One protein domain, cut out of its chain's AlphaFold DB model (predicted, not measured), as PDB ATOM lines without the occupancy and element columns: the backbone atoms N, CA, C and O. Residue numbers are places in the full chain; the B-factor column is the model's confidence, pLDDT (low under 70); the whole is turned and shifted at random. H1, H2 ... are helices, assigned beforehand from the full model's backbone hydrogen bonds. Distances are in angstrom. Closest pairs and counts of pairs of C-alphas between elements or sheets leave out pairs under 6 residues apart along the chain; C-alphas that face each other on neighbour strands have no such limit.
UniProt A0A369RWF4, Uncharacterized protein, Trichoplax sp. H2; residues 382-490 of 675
ATOM      1  N   ILE A 382      20.310  23.047  13.494       91.56
ATOM      2  CA  ILE A 382      21.237  23.946  12.784       91.56
ATOM      3  C   ILE A 382      21.045  25.408  13.224       91.56
ATOM      4  O   ILE A 382      22.029  26.137  13.373       91.56
ATOM      5  N   ALA A 383      19.806  25.859  13.446       88.94
ATOM      6  CA  ALA A 383      19.539  27.205  13.952       88.94
ATOM      7  C   ALA A 383      20.055  27.383  15.392       88.94
ATOM      8  O   ALA A 383      20.764  28.351  15.678       88.94
ATOM      9  N   ARG A 384      19.775  26.415  16.272       88.50
ATOM     10  CA  ARG A 384      20.218  26.407  17.675       88.50
ATOM     11  C   ARG A 384      21.745  26.338  17.795       88.50
ATOM     12  O   ARG A 384      22.325  27.086  18.577       88.50
ATOM     13  N   GLU A 385      22.420  25.542  16.967       88.44
ATOM     14  CA  GLU A 385      23.888  25.469  16.928       88.44
ATOM     15  C   GLU A 385      24.519  26.780  16.419       88.44
ATOM     16  O   GLU A 385      25.517  27.231  16.981       88.44
ATOM     17  N   LYS A 386      23.913  27.479  15.445       86.88
ATOM     18  CA  LYS A 386      24.359  28.833  15.048       86.88
ATOM     19  C   LYS A 386      24.230  29.846  16.191       86.88
ATOM     20  O   LYS A 386      25.136  30.657  16.390       86.88
ATOM     21  N   ILE A 387      23.129  29.809  16.947       81.94
ATOM     22  CA  ILE A 387      22.926  30.661  18.133       81.94
ATOM     23  C   ILE A 387      23.984  30.338  19.196       81.94
ATOM     24  O   ILE A 387      24.658  31.243  19.687       81.94
ATOM     25  N   ARG A 388      24.206  29.050  19.483       82.38
ATOM     26  CA  ARG A 388      25.234  28.564  20.411       82.38
ATOM     27  C   ARG A 388      26.640  29.008  20.008       82.38
ATOM     28  O   ARG A 388      27.394  29.450  20.868       82.38
ATOM     29  N   GLN A 389      27.010  28.923  18.731       84.12
ATOM     30  CA  GLN A 389      28.328  29.356  18.254       84.12
ATOM     31  C   GLN A 389      28.524  30.863  18.441       84.12
ATOM     32  O   GLN A 389      29.557  31.275  18.968       84.12
ATOM     33  N   LYS A 390      27.510  31.681  18.120       77.75
ATOM     34  CA  LYS A 390      27.516  33.118  18.440       77.75
ATOM     35  C   LYS A 390      27.676  33.353  19.944       77.75
ATOM     36  O   LYS A 390      28.562  34.102  20.341       77.75
ATOM     37  N   GLN A 391      26.894  32.671  20.784       72.12
ATOM     38  CA  GLN A 391      27.001  32.763  22.246       72.12
ATOM     39  C   GLN A 391      28.381  32.338  22.765       72.12
ATOM     40  O   GLN A 391      28.920  33.002  23.641       72.12
ATOM     41  N   GLN A 392      29.001  31.291  22.215       74.75
ATOM     42  CA  GLN A 392      30.345  30.854  22.608       74.75
ATOM     43  C   GLN A 392      31.440  31.838  22.186       74.75
ATOM     44  O   GLN A 392      32.404  32.009  22.930       74.75
ATOM     45  N   ILE A 393      31.310  32.485  21.025       76.31
ATOM     46  CA  ILE A 393      32.212  33.565  20.604       76.31
ATOM     47  C   ILE A 393      32.050  34.754  21.560       76.31
ATOM     48  O   ILE A 393      33.020  35.138  22.209       76.31
ATOM     49  N   MET A 394      30.815  35.223  21.776       71.06
ATOM     50  CA  MET A 394      30.513  36.303  22.725       71.06
ATOM     51  C   MET A 394      31.007  35.988  24.146       71.06
ATOM     52  O   MET A 394      31.630  36.837  24.768       71.06
ATOM     53  N   MET A 395      30.823  34.763  24.652       70.00
ATOM     54  CA  MET A 395      31.337  34.335  25.963       70.00
ATOM     55  C   MET A 395      32.867  34.274  26.019       70.00
ATOM     56  O   MET A 395      33.446  34.567  27.065       70.00
ATOM     57  N   ARG A 396      33.547  33.894  24.929       75.81
ATOM     58  CA  ARG A 396      35.019  33.908  24.861       75.81
ATOM     59  C   ARG A 396      35.558  35.329  24.881       75.81
ATOM     60  O   ARG A 396      36.514  35.584  25.609       75.81
ATOM     61  N   ASP A 397      34.947  36.234  24.128       72.94
ATOM     62  CA  ASP A 397      35.359  37.635  24.080       72.94
ATOM     63  C   ASP A 397      35.025  38.351  25.394       72.94
ATOM     64  O   ASP A 397      35.902  38.966  25.998       72.94
ATOM     65  N   HIS A 398      33.832  38.126  25.944       75.19
ATOM     66  CA  HIS A 398      33.460  38.564  27.289       75.19
ATOM     67  C   HIS A 398      34.399  38.000  28.373       75.19
ATOM     68  O   HIS A 398      34.804  38.723  29.276       75.19
ATOM     69  N   SER A 399      34.843  36.740  28.272       79.00
ATOM     70  CA  SER A 399      35.837  36.179  29.200       79.00
ATOM     71  C   SER A 399      37.214  36.849  29.102       79.00
ATOM     72  O   SER A 399      37.976  36.735  30.066       79.00
ATOM     73  N   LYS A 400      37.565  37.505  27.987       83.50
ATOM     74  CA  LYS A 400      38.769  38.348  27.917       83.50
ATOM     75  C   LYS A 400      38.526  39.639  28.695       83.50
ATOM     76  O   LYS A 400      39.319  39.946  29.576       83.50
ATOM     77  N   VAL A 401      37.390  40.306  28.453       82.62
ATOM     78  CA  VAL A 401      36.986  41.547  29.148       82.62
ATOM     79  C   VAL A 401      36.978  41.336  30.663       82.62
ATOM     80  O   VAL A 401      37.611  42.087  31.392       82.62
ATOM     81  N   VAL A 402      36.364  40.250  31.141       81.38
ATOM     82  CA  VAL A 402      36.337  39.885  32.567       81.38
ATOM     83  C   VAL A 402      37.739  39.727  33.161       81.38
ATOM     84  O   VAL A 402      37.965  40.184  34.274       81.38
ATOM     85  N   LYS A 403      38.679  39.097  32.445       86.44
ATOM     86  CA  LYS A 403      40.058  38.910  32.933       86.44
ATOM     87  C   LYS A 403      40.861  40.207  32.919       86.44
ATOM     88  O   LYS A 403      41.688  40.404  33.802       86.44
ATOM     89  N   ALA A 404      40.613  41.076  31.943       87.44
ATOM     90  CA  ALA A 404      41.185  42.414  31.920       87.44
ATOM     91  C   ALA A 404      40.657  43.246  33.104       87.44
ATOM     92  O   ALA A 404      41.459  43.854  33.802       87.44
ATOM     93  N   ILE A 405      39.352  43.188  33.410       86.81
ATOM     94  CA  ILE A 405      38.759  43.821  34.606       86.81
ATOM     95  C   ILE A 405      39.349  43.231  35.895       86.81
ATOM     96  O   ILE A 405      39.742  43.984  36.774       86.81
ATOM     97  N   GLU A 406      39.466  41.906  36.010       85.75
ATOM     98  CA  GLU A 406      40.067  41.236  37.176       85.75
ATOM     99  C   GLU A 406      41.506  41.714  37.437       85.75
ATOM    100  O   GLU A 406      41.865  42.008  38.577       85.75
ATOM    101  N   ARG A 407      42.320  41.845  36.380       90.62
ATOM    102  CA  ARG A 407      43.678  42.408  36.467       90.62
ATOM    103  C   ARG A 407      43.659  43.887  36.818       90.62
ATOM    104  O   ARG A 407      44.378  44.281  37.724       90.62
ATOM    105  N   PHE A 408      42.832  44.679  36.143       90.00
ATOM    106  CA  PHE A 408      42.717  46.117  36.372       90.00
ATOM    107  C   PHE A 408      42.330  46.430  37.819       90.00
ATOM    108  O   PHE A 408      43.038  47.175  38.483       90.00
ATOM    109  N   LEU A 409      41.287  45.782  38.348       87.62
ATOM    110  CA  LEU A 409      40.864  45.919  39.746       87.62
ATOM    111  C   LEU A 409      41.954  45.470  40.729       87.62
ATOM    112  O   LEU A 409      42.152  46.114  41.754       87.62
ATOM    113  N   LYS A 410      42.685  44.390  40.422       88.19
ATOM    114  CA  LYS A 410      43.802  43.932  41.262       88.19
ATOM    115  C   LYS A 410      44.960  44.930  41.273       88.19
ATOM    116  O   LYS A 410      45.536  45.171  42.324       88.19
ATOM    117  N   VAL A 411      45.307  45.488  40.118       89.56
ATOM    118  CA  VAL A 411      46.407  46.448  39.982       89.56
ATOM    119  C   VAL A 411      46.029  47.806  40.570       89.56
ATOM    120  O   VAL A 411      46.871  48.411  41.220       89.56
ATOM    121  N   LEU A 412      44.769  48.236  40.443       86.94
ATOM    122  CA  LEU A 412      44.212  49.369  41.186       86.94
ATOM    123  C   LEU A 412      44.344  49.166  42.698       86.94
ATOM    124  O   LEU A 412      44.921  50.011  43.362       86.94
ATOM    125  N   ALA A 413      43.892  48.028  43.232       84.81
ATOM    126  CA  ALA A 413      43.992  47.738  44.665       84.81
ATOM    127  C   ALA A 413      45.445  47.616  45.174       84.81
ATOM    128  O   ALA A 413      45.699  47.843  46.347       84.81
ATOM    129  N   GLU A 414      46.402  47.261  44.309       85.00
ATOM    130  CA  GLU A 414      47.845  47.285  44.616       85.00
ATOM    131  C   GLU A 414      48.495  48.670  44.421       85.00
ATOM    132  O   GLU A 414      49.650  48.849  44.805       85.00
ATOM    133  N   SER A 415      47.791  49.616  43.788       82.88
ATOM    134  CA  SER A 415      48.270  50.975  43.478       82.88
ATOM    135  C   SER A 415      47.559  52.069  44.275       82.88
ATOM    136  O   SER A 415      47.984  53.217  44.182       82.88
ATOM    137  N   ASN A 416      46.510  51.720  45.023       81.19
ATOM    138  CA  ASN A 416      45.927  52.561  46.055       81.19
ATOM    139  C   ASN A 416      46.930  52.618  47.224       81.19
ATOM    140  O   ASN A 416      47.341  51.577  47.745       81.19
ATOM    141  N   ILE A 417      47.423  53.818  47.536       75.31
ATOM    142  CA  ILE A 417      48.553  54.039  48.455       75.31
ATOM    143  C   ILE A 417      48.073  54.386  49.867       75.31
ATOM    144  O   ILE A 417      48.779  54.082  50.832       75.31
ATOM    145  N   ASP A 418      46.919  55.040  49.997       77.12
ATOM    146  CA  ASP A 418      46.367  55.483  51.283       77.12
ATOM    147  C   ASP A 418      45.348  54.504  51.906       77.12
ATOM    148  O   ASP A 418      44.924  54.703  53.046       77.12
ATOM    149  N   GLU A 419      45.051  53.408  51.203       78.38
ATOM    150  CA  GLU A 419      44.063  52.369  51.522       78.38
ATOM    151  C   GLU A 419      42.622  52.899  51.678       78.38
ATOM    152  O   GLU A 419      41.805  52.292  52.383       78.38
ATOM    153  N   ASP A 420      42.284  54.021  51.026       78.69
ATOM    154  CA  ASP A 420      40.957  54.635  51.121       78.69
ATOM    155  C   ASP A 420      39.903  54.032  50.148       78.69
ATOM    156  O   ASP A 420      40.112  52.997  49.507       78.69
ATOM    157  N   ALA A 421      38.685  54.590  50.132       75.50
ATOM    158  CA  ALA A 421      37.547  54.073  49.351       75.50
ATOM    159  C   ALA A 421      37.405  54.690  47.940       75.50
ATOM    160  O   ALA A 421      36.394  54.466  47.259       75.50
ATOM    161  N   ILE A 422      38.379  55.498  47.543       83.06
ATOM    162  CA  ILE A 422      38.446  56.340  46.356       83.06
ATOM    163  C   ILE A 422      39.698  55.908  45.561       83.06
ATOM    164  O   ILE A 422      40.537  55.147  46.037       83.06
ATOM    165  N   ILE A 423      39.778  56.289  44.288       84.50
ATOM    166  CA  ILE A 423      40.996  56.165  43.482       84.50
ATOM    167  C   ILE A 423      41.274  57.516  42.832       84.50
ATOM    168  O   ILE A 423      40.430  58.032  42.090       84.50
ATOM    169  N   ASP A 424      42.456  58.078  43.077       84.25
ATOM    170  CA  ASP A 424      42.866  59.352  42.483       84.25
ATOM    171  C   ASP A 424      43.559  59.175  41.107       84.25
ATOM    172  O   ASP A 424      43.827  58.075  40.601       84.25
ATOM    173  N   LYS A 425      43.868  60.298  40.451       84.69
ATOM    174  CA  LYS A 425      44.541  60.308  39.140       84.69
ATOM    175  C   LYS A 425      46.003  59.844  39.193       84.69
ATOM    176  O   LYS A 425      46.552  59.425  38.168       84.69
ATOM    177  N   THR A 426      46.640  59.928  40.354       84.44
ATOM    178  CA  THR A 426      48.007  59.477  40.639       84.44
ATOM    179  C   THR A 426      48.057  57.956  40.779       84.44
ATOM    180  O   THR A 426      48.913  57.307  40.177       84.44
ATOM    181  N   GLU A 427      47.101  57.373  41.486       84.69
ATOM    182  CA  GLU A 427      46.934  55.937  41.696       84.69
ATOM    183  C   GLU A 427      46.497  55.236  40.414       84.69
ATOM    184  O   GLU A 427      47.092  54.225  40.028       84.69
ATOM    185  N   LEU A 428      45.569  55.832  39.650       86.44
ATOM    186  CA  LEU A 428      45.262  55.347  38.302       86.44
ATOM    187  C   LEU A 428      46.514  55.374  37.407       86.44
ATOM    188  O   LEU A 428      46.764  54.437  36.648       86.44
ATOM    189  N   LYS A 429      47.353  56.415  37.506       87.56
ATOM    190  CA  LYS A 429      48.617  56.490  36.753       87.56
ATOM    191  C   LYS A 429      49.593  55.382  37.149       87.56
ATOM    192  O   LYS A 429      50.255  54.827  36.268       87.56
ATOM    193  N   LEU A 430      49.693  55.058  38.436       85.25
ATOM    194  CA  LEU A 430      50.510  53.947  38.929       85.25
ATOM    195  C   LEU A 430      49.979  52.606  38.411       85.25
ATOM    196  O   LEU A 430      50.748  51.833  37.839       85.25
ATOM    197  N   ALA A 431      48.662  52.398  38.462       85.56
ATOM    198  CA  ALA A 431      48.030  51.187  37.954       85.56
ATOM    199  C   ALA A 431      48.252  50.982  36.443       85.56
ATOM    200  O   ALA A 431      48.503  49.869  35.983       85.56
ATOM    201  N   PHE A 432      48.240  52.059  35.653       86.75
ATOM    202  CA  PHE A 432      48.577  52.016  34.224       86.75
ATOM    203  C   PHE A 432      50.084  51.877  33.936       86.75
ATOM    204  O   PHE A 432      50.452  51.620  32.785       86.75
ATOM    205  N   SER A 433      50.950  52.049  34.940       86.81
ATOM    206  CA  SER A 433      52.408  51.926  34.809       86.81
ATOM    207  C   SER A 433      52.910  50.492  35.028       86.81
ATOM    208  O   SER A 433      53.941  50.126  34.461       86.81
ATOM    209  N   ASP A 434      52.185  49.653  35.779       86.50
ATOM    210  CA  ASP A 434      52.507  48.226  35.955       86.50
ATOM    211  C   ASP A 434      52.067  47.387  34.740       86.50
ATOM    212  O   ASP A 434      51.078  46.646  34.754       86.50
ATOM    213  N   LYS A 435      52.843  47.499  33.656       86.06
ATOM    214  CA  LYS A 435      52.612  46.771  32.399       86.06
ATOM    215  C   LYS A 435      52.826  45.255  32.491       86.06
ATOM    216  O   LYS A 435      52.434  44.548  31.563       86.06
ATOM    217  N   GLU A 436      53.422  44.736  33.571       84.75
ATOM    218  CA  GLU A 436      53.523  43.284  33.784       84.75
ATOM    219  C   GLU A 436      52.199  42.690  34.275       84.75
ATOM    220  O   GLU A 436      51.843  41.574  33.882       84.75
ATOM    221  N   LYS A 437      51.455  43.423  35.114       84.88
ATOM    222  CA  LYS A 437      50.165  42.967  35.653       84.88
ATOM    223  C   LYS A 437      48.954  43.466  34.855       84.88
ATOM    224  O   LYS A 437      47.952  42.749  34.810       84.88
ATOM    225  N   PHE A 438      49.040  44.636  34.217       91.00
ATOM    226  CA  PHE A 438      47.984  45.222  33.383       91.00
ATOM    227  C   PHE A 438      48.551  45.701  32.036       91.00
ATOM    228  O   PHE A 438      49.175  46.757  31.933       91.00
ATOM    229  N   SER A 439      48.368  44.893  30.989       90.50
ATOM    230  CA  SER A 439      48.990  45.134  29.681       90.50
ATOM    231  C   SER A 439      48.249  46.179  28.840       90.50
ATOM    232  O   SER A 439      47.081  46.492  29.076       90.50
ATOM    233  N   ASP A 440      48.904  46.671  27.785       87.94
ATOM    234  CA  ASP A 440      48.260  47.551  26.800       87.94
ATOM    235  C   ASP A 440      47.094  46.875  26.062       87.94
ATOM    236  O   ASP A 440      46.128  47.555  25.728       87.94
ATOM    237  N   ASP A 441      47.131  45.549  25.875       87.50
ATOM    238  CA  ASP A 441      46.005  44.776  25.327       87.50
ATOM    239  C   ASP A 441      44.795  44.774  26.277       87.50
ATOM    240  O   ASP A 441      43.649  44.859  25.827       87.50
ATOM    241  N   ASP A 442      45.030  44.683  27.592       88.25
ATOM    242  CA  ASP A 442      43.964  44.754  28.594       88.25
ATOM    243  C   ASP A 442      43.390  46.178  28.660       88.25
ATOM    244  O   ASP A 442      42.173  46.352  28.613       88.25
ATOM    245  N   ALA A 443      44.242  47.209  28.667       87.19
ATOM    246  CA  ALA A 443      43.812  48.608  28.633       87.19
ATOM    247  C   ALA A 443      43.039  48.959  27.347       87.19
ATOM    248  O   ALA A 443      41.967  49.562  27.412       87.19
ATOM    249  N   TYR A 444      43.501  48.492  26.185       88.38
ATOM    250  CA  TYR A 444      42.782  48.579  24.911       88.38
ATOM    251  C   TYR A 444      41.376  47.967  25.006       88.38
ATOM    252  O   TYR A 444      40.398  48.537  24.518       88.38
ATOM    253  N   LEU A 445      41.255  46.804  25.653       85.75
ATOM    254  CA  LEU A 445      39.990  46.081  25.790       85.75
ATOM    255  C   LEU A 445      39.020  46.797  26.751       85.75
ATOM    256  O   LEU A 445      37.802  46.775  26.542       85.75
ATOM    257  N   LEU A 446      39.559  47.451  27.784       86.56
ATOM    258  CA  LEU A 446      38.800  48.154  28.821       86.56
ATOM    259  C   LEU A 446      38.500  49.622  28.531       86.56
ATOM    260  O   LEU A 446      37.547  50.138  29.105       86.56
ATOM    261  N   PHE A 447      39.249  50.287  27.655       88.25
ATOM    262  CA  PHE A 447      39.090  51.723  27.403       88.25
ATOM    263  C   PHE A 447      38.870  52.034  25.920       88.25
ATOM    264  O   PHE A 447      37.962  52.800  25.605       88.25
ATOM    265  N   GLY A 448      39.538  51.331  25.005       83.25
ATOM    266  CA  GLY A 448      39.335  51.438  23.557       83.25
ATOM    267  C   GLY A 448      40.648  51.556  22.780       83.25
ATOM    268  O   GLY A 448      41.730  51.533  23.359       83.25
ATOM    269  N   LYS A 449      40.546  51.698  21.452       76.06
ATOM    270  CA  LYS A 449      41.704  51.827  20.547       76.06
ATOM    271  C   LYS A 449      42.589  53.026  20.862       76.06
ATOM    272  O   LYS A 449      43.807  52.896  20.872       76.06
ATOM    273  N   ASP A 450      41.952  54.154  21.136       77.75
ATOM    274  CA  ASP A 450      42.593  55.463  21.248       77.75
ATOM    275  C   ASP A 450      42.706  55.898  22.717       77.75
ATOM    276  O   ASP A 450      42.599  57.079  23.047       77.75
ATOM    277  N   TYR A 451      42.849  54.927  23.630       83.25
ATOM    278  CA  TYR A 451      42.870  55.212  25.058       83.25
ATOM    279  C   TYR A 451      44.115  56.023  25.445       83.25
ATOM    280  O   TYR A 451      45.244  55.726  25.058       83.25
ATOM    281  N   THR A 452      43.901  57.032  26.279       87.06
ATOM    282  CA  THR A 452      44.949  57.756  26.998       87.06
ATOM    283  C   THR A 452      44.667  57.656  28.492       87.06
ATOM    284  O   THR A 452      43.548  57.341  28.893       87.06
ATOM    285  N   LEU A 453      45.649  57.955  29.345       84.62
ATOM    286  CA  LEU A 453      45.405  58.018  30.791       84.62
ATOM    287  C   LEU A 453      44.332  59.068  31.147       84.62
ATOM    288  O   LEU A 453      43.549  58.848  32.061       84.62
ATOM    289  N   ALA A 454      44.278  60.185  30.411       85.12
ATOM    290  CA  ALA A 454      43.263  61.220  30.604       85.12
ATOM    291  C   ALA A 454      41.862  60.707  30.242       85.12
ATOM    292  O   ALA A 454      40.981  60.721  31.091       85.12
ATOM    293  N   SER A 455      41.689  60.149  29.039       87.69
ATOM    294  CA  SER A 455      40.390  59.623  28.601       87.69
ATOM    295  C   SER A 455      39.950  58.386  29.394       87.69
ATOM    296  O   SER A 455      38.758  58.132  29.520       87.69
ATOM    297  N   ALA A 456      40.889  57.592  29.922       86.56
ATOM    298  CA  ALA A 456      40.584  56.487  30.828       86.56
ATOM    299  C   ALA A 456      40.086  56.994  32.188       86.56
ATOM    300  O   ALA A 456      39.117  56.445  32.704       86.56
ATOM    301  N   PHE A 457      40.695  58.061  32.722       88.06
ATOM    302  CA  PHE A 457      40.222  58.739  33.929       88.06
ATOM    303  C   PHE A 457      38.808  59.307  33.718       88.06
ATOM    304  O   PHE A 457      37.904  58.915  34.439       88.06
ATOM    305  N   GLU A 458      38.578  60.076  32.646       86.75
ATOM    306  CA  GLU A 458      37.258  60.613  32.236       86.75
ATOM    307  C   GLU A 458      36.200  59.533  31.911       86.75
ATOM    308  O   GLU A 458      35.012  59.822  31.796       86.75
ATOM    309  N   THR A 459      36.610  58.276  31.700       86.19
ATOM    310  CA  THR A 459      35.681  57.144  31.502       86.19
ATOM    311  C   THR A 459      35.257  56.509  32.834       86.19
ATOM    312  O   THR A 459      34.254  55.788  32.876       86.19
ATOM    313  N   LEU A 460      36.037  56.731  33.896       87.56
ATOM    314  CA  LEU A 460      35.824  56.203  35.241       87.56
ATOM    315  C   LEU A 460      35.137  57.258  36.116       87.56
ATOM    316  O   LEU A 460      34.017  57.010  36.551       87.56
ATOM    317  N   ASP A 461      35.768  58.425  36.268       88.69
ATOM    318  CA  ASP A 461      35.216  59.647  36.865       88.69
ATOM    319  C   ASP A 461      34.036  60.120  35.997       88.69
ATOM    320  O   ASP A 461      34.209  60.628  34.886       88.69
ATOM    321  N   THR A 462      32.822  59.806  36.446       86.00
ATOM    322  CA  THR A 462      31.575  59.975  35.693       86.00
ATOM    323  C   THR A 462      30.838  61.252  36.097       86.00
ATOM    324  O   THR A 462      30.067  61.768  35.281       86.00
ATOM    325  N   ASP A 463      31.036  61.755  37.319       87.50
ATOM    326  CA  ASP A 463      30.466  63.033  37.768       87.50
ATOM    327  C   ASP A 463      31.426  64.233  37.644       87.50
ATOM    328  O   ASP A 463      30.964  65.379  37.614       87.50
ATOM    329  N   GLY A 464      32.717  63.982  37.404       85.56
ATOM    330  CA  GLY A 464      33.735  64.985  37.109       85.56
ATOM    331  C   GLY A 464      34.365  65.611  38.351       85.56
ATOM    332  O   GLY A 464      34.937  66.700  38.233       85.56
ATOM    333  N   ASP A 465      34.235  64.993  39.532       86.81
ATOM    334  CA  ASP A 465      34.763  65.543  40.787       86.81
ATOM    335  C   ASP A 465      36.295  65.419  40.933       86.81
ATOM    336  O   ASP A 465      36.893  66.074  41.794       86.81
ATOM    337  N   GLY A 466      36.950  64.675  40.032       84.19
ATOM    338  CA  GLY A 466      38.394  64.438  40.050       84.19
ATOM    339  C   GLY A 466      38.816  63.193  40.832       84.19
ATOM    340  O   GLY A 466      40.019  62.996  41.037       84.19
ATOM    341  N   SER A 467      37.858  62.354  41.219       86.94
ATOM    342  CA  SER A 467      38.024  61.124  41.990       86.94
ATOM    343  C   SER A 467      37.257  59.976  41.327       86.94
ATOM    344  O   SER A 467      36.349  60.192  40.534       86.94
ATOM    345  N   ILE A 468      37.621  58.726  41.620       88.00
ATOM    346  CA  ILE A 468      36.884  57.553  41.127       88.00
ATOM    347  C   ILE A 468      36.345  56.783  42.327       88.00
ATOM    348  O   ILE A 468      37.093  56.122  43.050       88.00
ATOM    349  N   THR A 469      35.034  56.839  42.536       88.81
ATOM    350  CA  THR A 469      34.371  56.124  43.630       88.81
ATOM    351  C   THR A 469      34.126  54.648  43.295       88.81
ATOM    352  O   THR A 469      34.022  54.239  42.133       88.81
ATOM    353  N   PHE A 470      33.920  53.819  44.326       82.62
ATOM    354  CA  PHE A 470      33.498  52.424  44.138       82.62
ATOM    355  C   PHE A 470      32.218  52.286  43.288       82.62
ATOM    356  O   PHE A 470      32.102  51.349  42.497       82.62
ATOM    357  N   GLN A 471      31.260  53.214  43.413       82.38
ATOM    358  CA  GLN A 471      30.011  53.157  42.649       82.38
ATOM    359  C   GLN A 471      30.244  53.408  41.154       82.38
ATOM    360  O   GLN A 471      29.635  52.746  40.313       82.38
ATOM    361  N   GLU A 472      31.143  54.323  40.805       87.31
ATOM    362  CA  GLU A 472      31.506  54.595  39.415       87.31
ATOM    363  C   GLU A 472      32.333  53.469  38.807       87.31
ATOM    364  O   GLU A 472      32.081  53.065  37.670       87.31
ATOM    365  N   LEU A 473      33.237  52.878  39.588       84.62
ATOM    366  CA  LEU A 473      33.981  51.686  39.198       84.62
ATOM    367  C   LEU A 473      33.036  50.503  38.909       84.62
ATOM    368  O   LEU A 473      33.204  49.810  37.901       84.62
ATOM    369  N   VAL A 474      31.993  50.308  39.726       80.94
ATOM    370  CA  VAL A 474      30.911  49.346  39.447       80.94
ATOM    371  C   VAL A 474      30.160  49.723  38.163       80.94
ATOM    372  O   VAL A 474      30.032  48.881  37.273       80.94
ATOM    373  N   ASN A 475      29.742  50.984  38.008       83.25
ATOM    374  CA  ASN A 475      29.046  51.462  36.807       83.25
ATOM    375  C   ASN A 475      29.885  51.253  35.528       83.25
ATOM    376  O   ASN A 475      29.343  50.900  34.480       83.25
ATOM    377  N   PHE A 476      31.205  51.440  35.591       86.56
ATOM    378  CA  PHE A 476      32.142  51.181  34.496       86.56
ATOM    379  C   PHE A 476      32.200  49.691  34.126       86.56
ATOM    380  O   PHE A 476      32.082  49.335  32.948       86.56
ATOM    381  N   VAL A 477      32.322  48.810  35.124       82.00
ATOM    382  CA  VAL A 477      32.322  47.349  34.935       82.00
ATOM    383  C   VAL A 477      31.005  46.876  34.301       82.00
ATOM    384  O   VAL A 477      31.025  46.063  33.368       82.00
ATOM    385  N   GLU A 478      29.870  47.443  34.716       78.94
ATOM    386  CA  GLU A 478      28.562  47.156  34.120       78.94
ATOM    387  C   GLU A 478      28.419  47.704  32.691       78.94
ATOM    388  O   GLU A 478      27.977  46.967  31.804       78.94
ATOM    389  N   LYS A 479      28.865  48.944  32.418       80.81
ATOM    390  CA  LYS A 479      28.922  49.532  31.059       80.81
ATOM    391  C   LYS A 479      29.766  48.684  30.096       80.81
ATOM    392  O   LYS A 479      29.439  48.597  28.914       80.81
ATOM    393  N   ARG A 480      30.812  48.002  30.585       77.06
ATOM    394  CA  ARG A 480      31.631  47.037  29.814       77.06
ATOM    395  C   ARG A 480      30.980  45.648  29.672       77.06
ATOM    396  O   ARG A 480      31.613  44.699  29.208       77.06
ATOM    397  N   GLY A 481      29.698  45.526  30.020       65.19
ATOM    398  CA  GLY A 481      28.865  44.344  29.809       65.19
ATOM    399  C   GLY A 481      28.987  43.275  30.894       65.19
ATOM    400  O   GLY A 481      28.359  42.222  30.771       65.19
ATOM    401  N   VAL A 482      29.772  43.504  31.953       65.38
ATOM    402  CA  VAL A 482      29.894  42.579  33.087       65.38
ATOM    403  C   VAL A 482      28.880  42.965  34.159       65.38
ATOM    404  O   VAL A 482      29.202  43.669  35.108       65.38
ATOM    405  N   SER A 483      27.652  42.451  34.050       60.28
ATOM    406  CA  SER A 483      26.728  42.489  35.190       60.28
ATOM    407  C   SER A 483      27.253  41.555  36.282       60.28
ATOM    408  O   SER A 483      27.165  40.327  36.170       60.28
ATOM    409  N   LEU A 484      27.847  42.137  37.324       57.91
ATOM    410  CA  LEU A 484      28.383  41.394  38.465       57.91
ATOM    411  C   LEU A 484      27.262  40.624  39.177       57.91
ATOM    412  O   LEU A 484      27.405  39.428  39.429       57.91
ATOM    413  N   GLN A 485      26.117  41.278  39.402       46.19
ATOM    414  CA  GLN A 485      24.948  40.695  40.064       46.19
ATOM    415  C   GLN A 485      24.416  39.450  39.333       46.19
ATOM    416  O   GLN A 485      24.297  38.383  39.938       46.19
ATOM    417  N   ALA A 486      24.198  39.535  38.016       48.78
ATOM    418  CA  ALA A 486      23.712  38.406  37.214       48.78
ATOM    419  C   ALA A 486      24.658  37.186  37.275       48.78
ATOM    420  O   ALA A 486      24.219  36.032  37.280       48.78
ATOM    421  N   ARG A 487      25.973  37.429  37.379       53.25
ATOM    422  CA  ARG A 487      26.992  36.372  37.474       53.25
ATOM    423  C   ARG A 487      27.088  35.737  38.862       53.25
ATOM    424  O   ARG A 487      27.414  34.555  38.926       53.25
ATOM    425  N   PHE A 488      26.773  36.463  39.938       44.03
ATOM    426  CA  PHE A 488      26.641  35.877  41.279       44.03
ATOM    427  C   PHE A 488      25.427  34.946  41.389       44.03
ATOM    428  O   PHE A 488      25.521  33.893  42.015       44.03
ATOM    429  N   GLU A 489      24.311  35.292  40.741       40.69
ATOM    430  CA  GLU A 489      23.091  34.468  40.741       40.69
ATOM    431  C   GLU A 489      23.124  33.317  39.719       40.69
ATOM    432  O   GLU A 489      22.300  32.403  39.780       40.69
ATOM    433  N   GLY A 490      24.083  33.331  38.786       45.81
ATOM    434  CA  GLY A 490      24.210  32.328  37.724       45.81
ATOM    435  C   GLY A 490      23.157  32.454  36.617       45.81
ATOM    436  O   GLY A 490      22.969  31.515  35.844       45.81
TER     437      GLY A 490
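This is residues 382 to 490 of the 675 residues of an uncharacterized protein of Trichoplax sp. H2 (UniProt A0A369RWF4). One long helix, H1, makes the longest axis, and the short helices H2 to H5 cluster at its later end as a small compact head. Residues 382 to 396 of H1 stick out from this head as a bare arm, and residues 485 to 490 stick out as a tail. The printed part has 109 residues with six named helices, H1 to H6 in chain order, and no named strand; the class is all helix. It is only just compact, close to loose, with a radius of gyration of the C-alphas of 15.5 A, and it spans 54 by 28 by 23 A.

H1, residues 382 to 415, runs 49.0 A from C-alpha 382 at (21.237, 23.946, 12.784) to C-alpha 415 at (48.270, 50.975, 43.478). H2 is residues 425 to 431, H3 440 to 447 and H4 453 to 460. H5, residues 470 to 479, is 14.2 A long. H6, residues 484 to 489, ends at C-alpha 489 at (23.091, 34.468, 40.741).

With residues 408 to 415 alone, H1 touches H2; the closest C-alphas, of Leu 412 and Ala 431, are 5.3 A apart. With residues 401 to 408 alone, it touches H3, about perpendicular at 77 degrees, closest at the C-alphas of Ala 404 and Asp 442, 4.9 A. H2 touches H4, closest at the C-alphas of Lys 429 and Leu 453, 6.9 A. H4 touches H5 about perpendicular at 89 degrees, closest at the C-alphas of Leu 460 and Glu 472, 6.2 A. H6 touches no helix. In H1 to H6 every O i to N i+4 pair is within hydrogen-bond range.

The C-alphas of Ile 382 and Asp 418, the two farthest apart, are 55.8 A apart. The printed part has no cut and no long link. Residues 481 to 490 have pLDDT under 70.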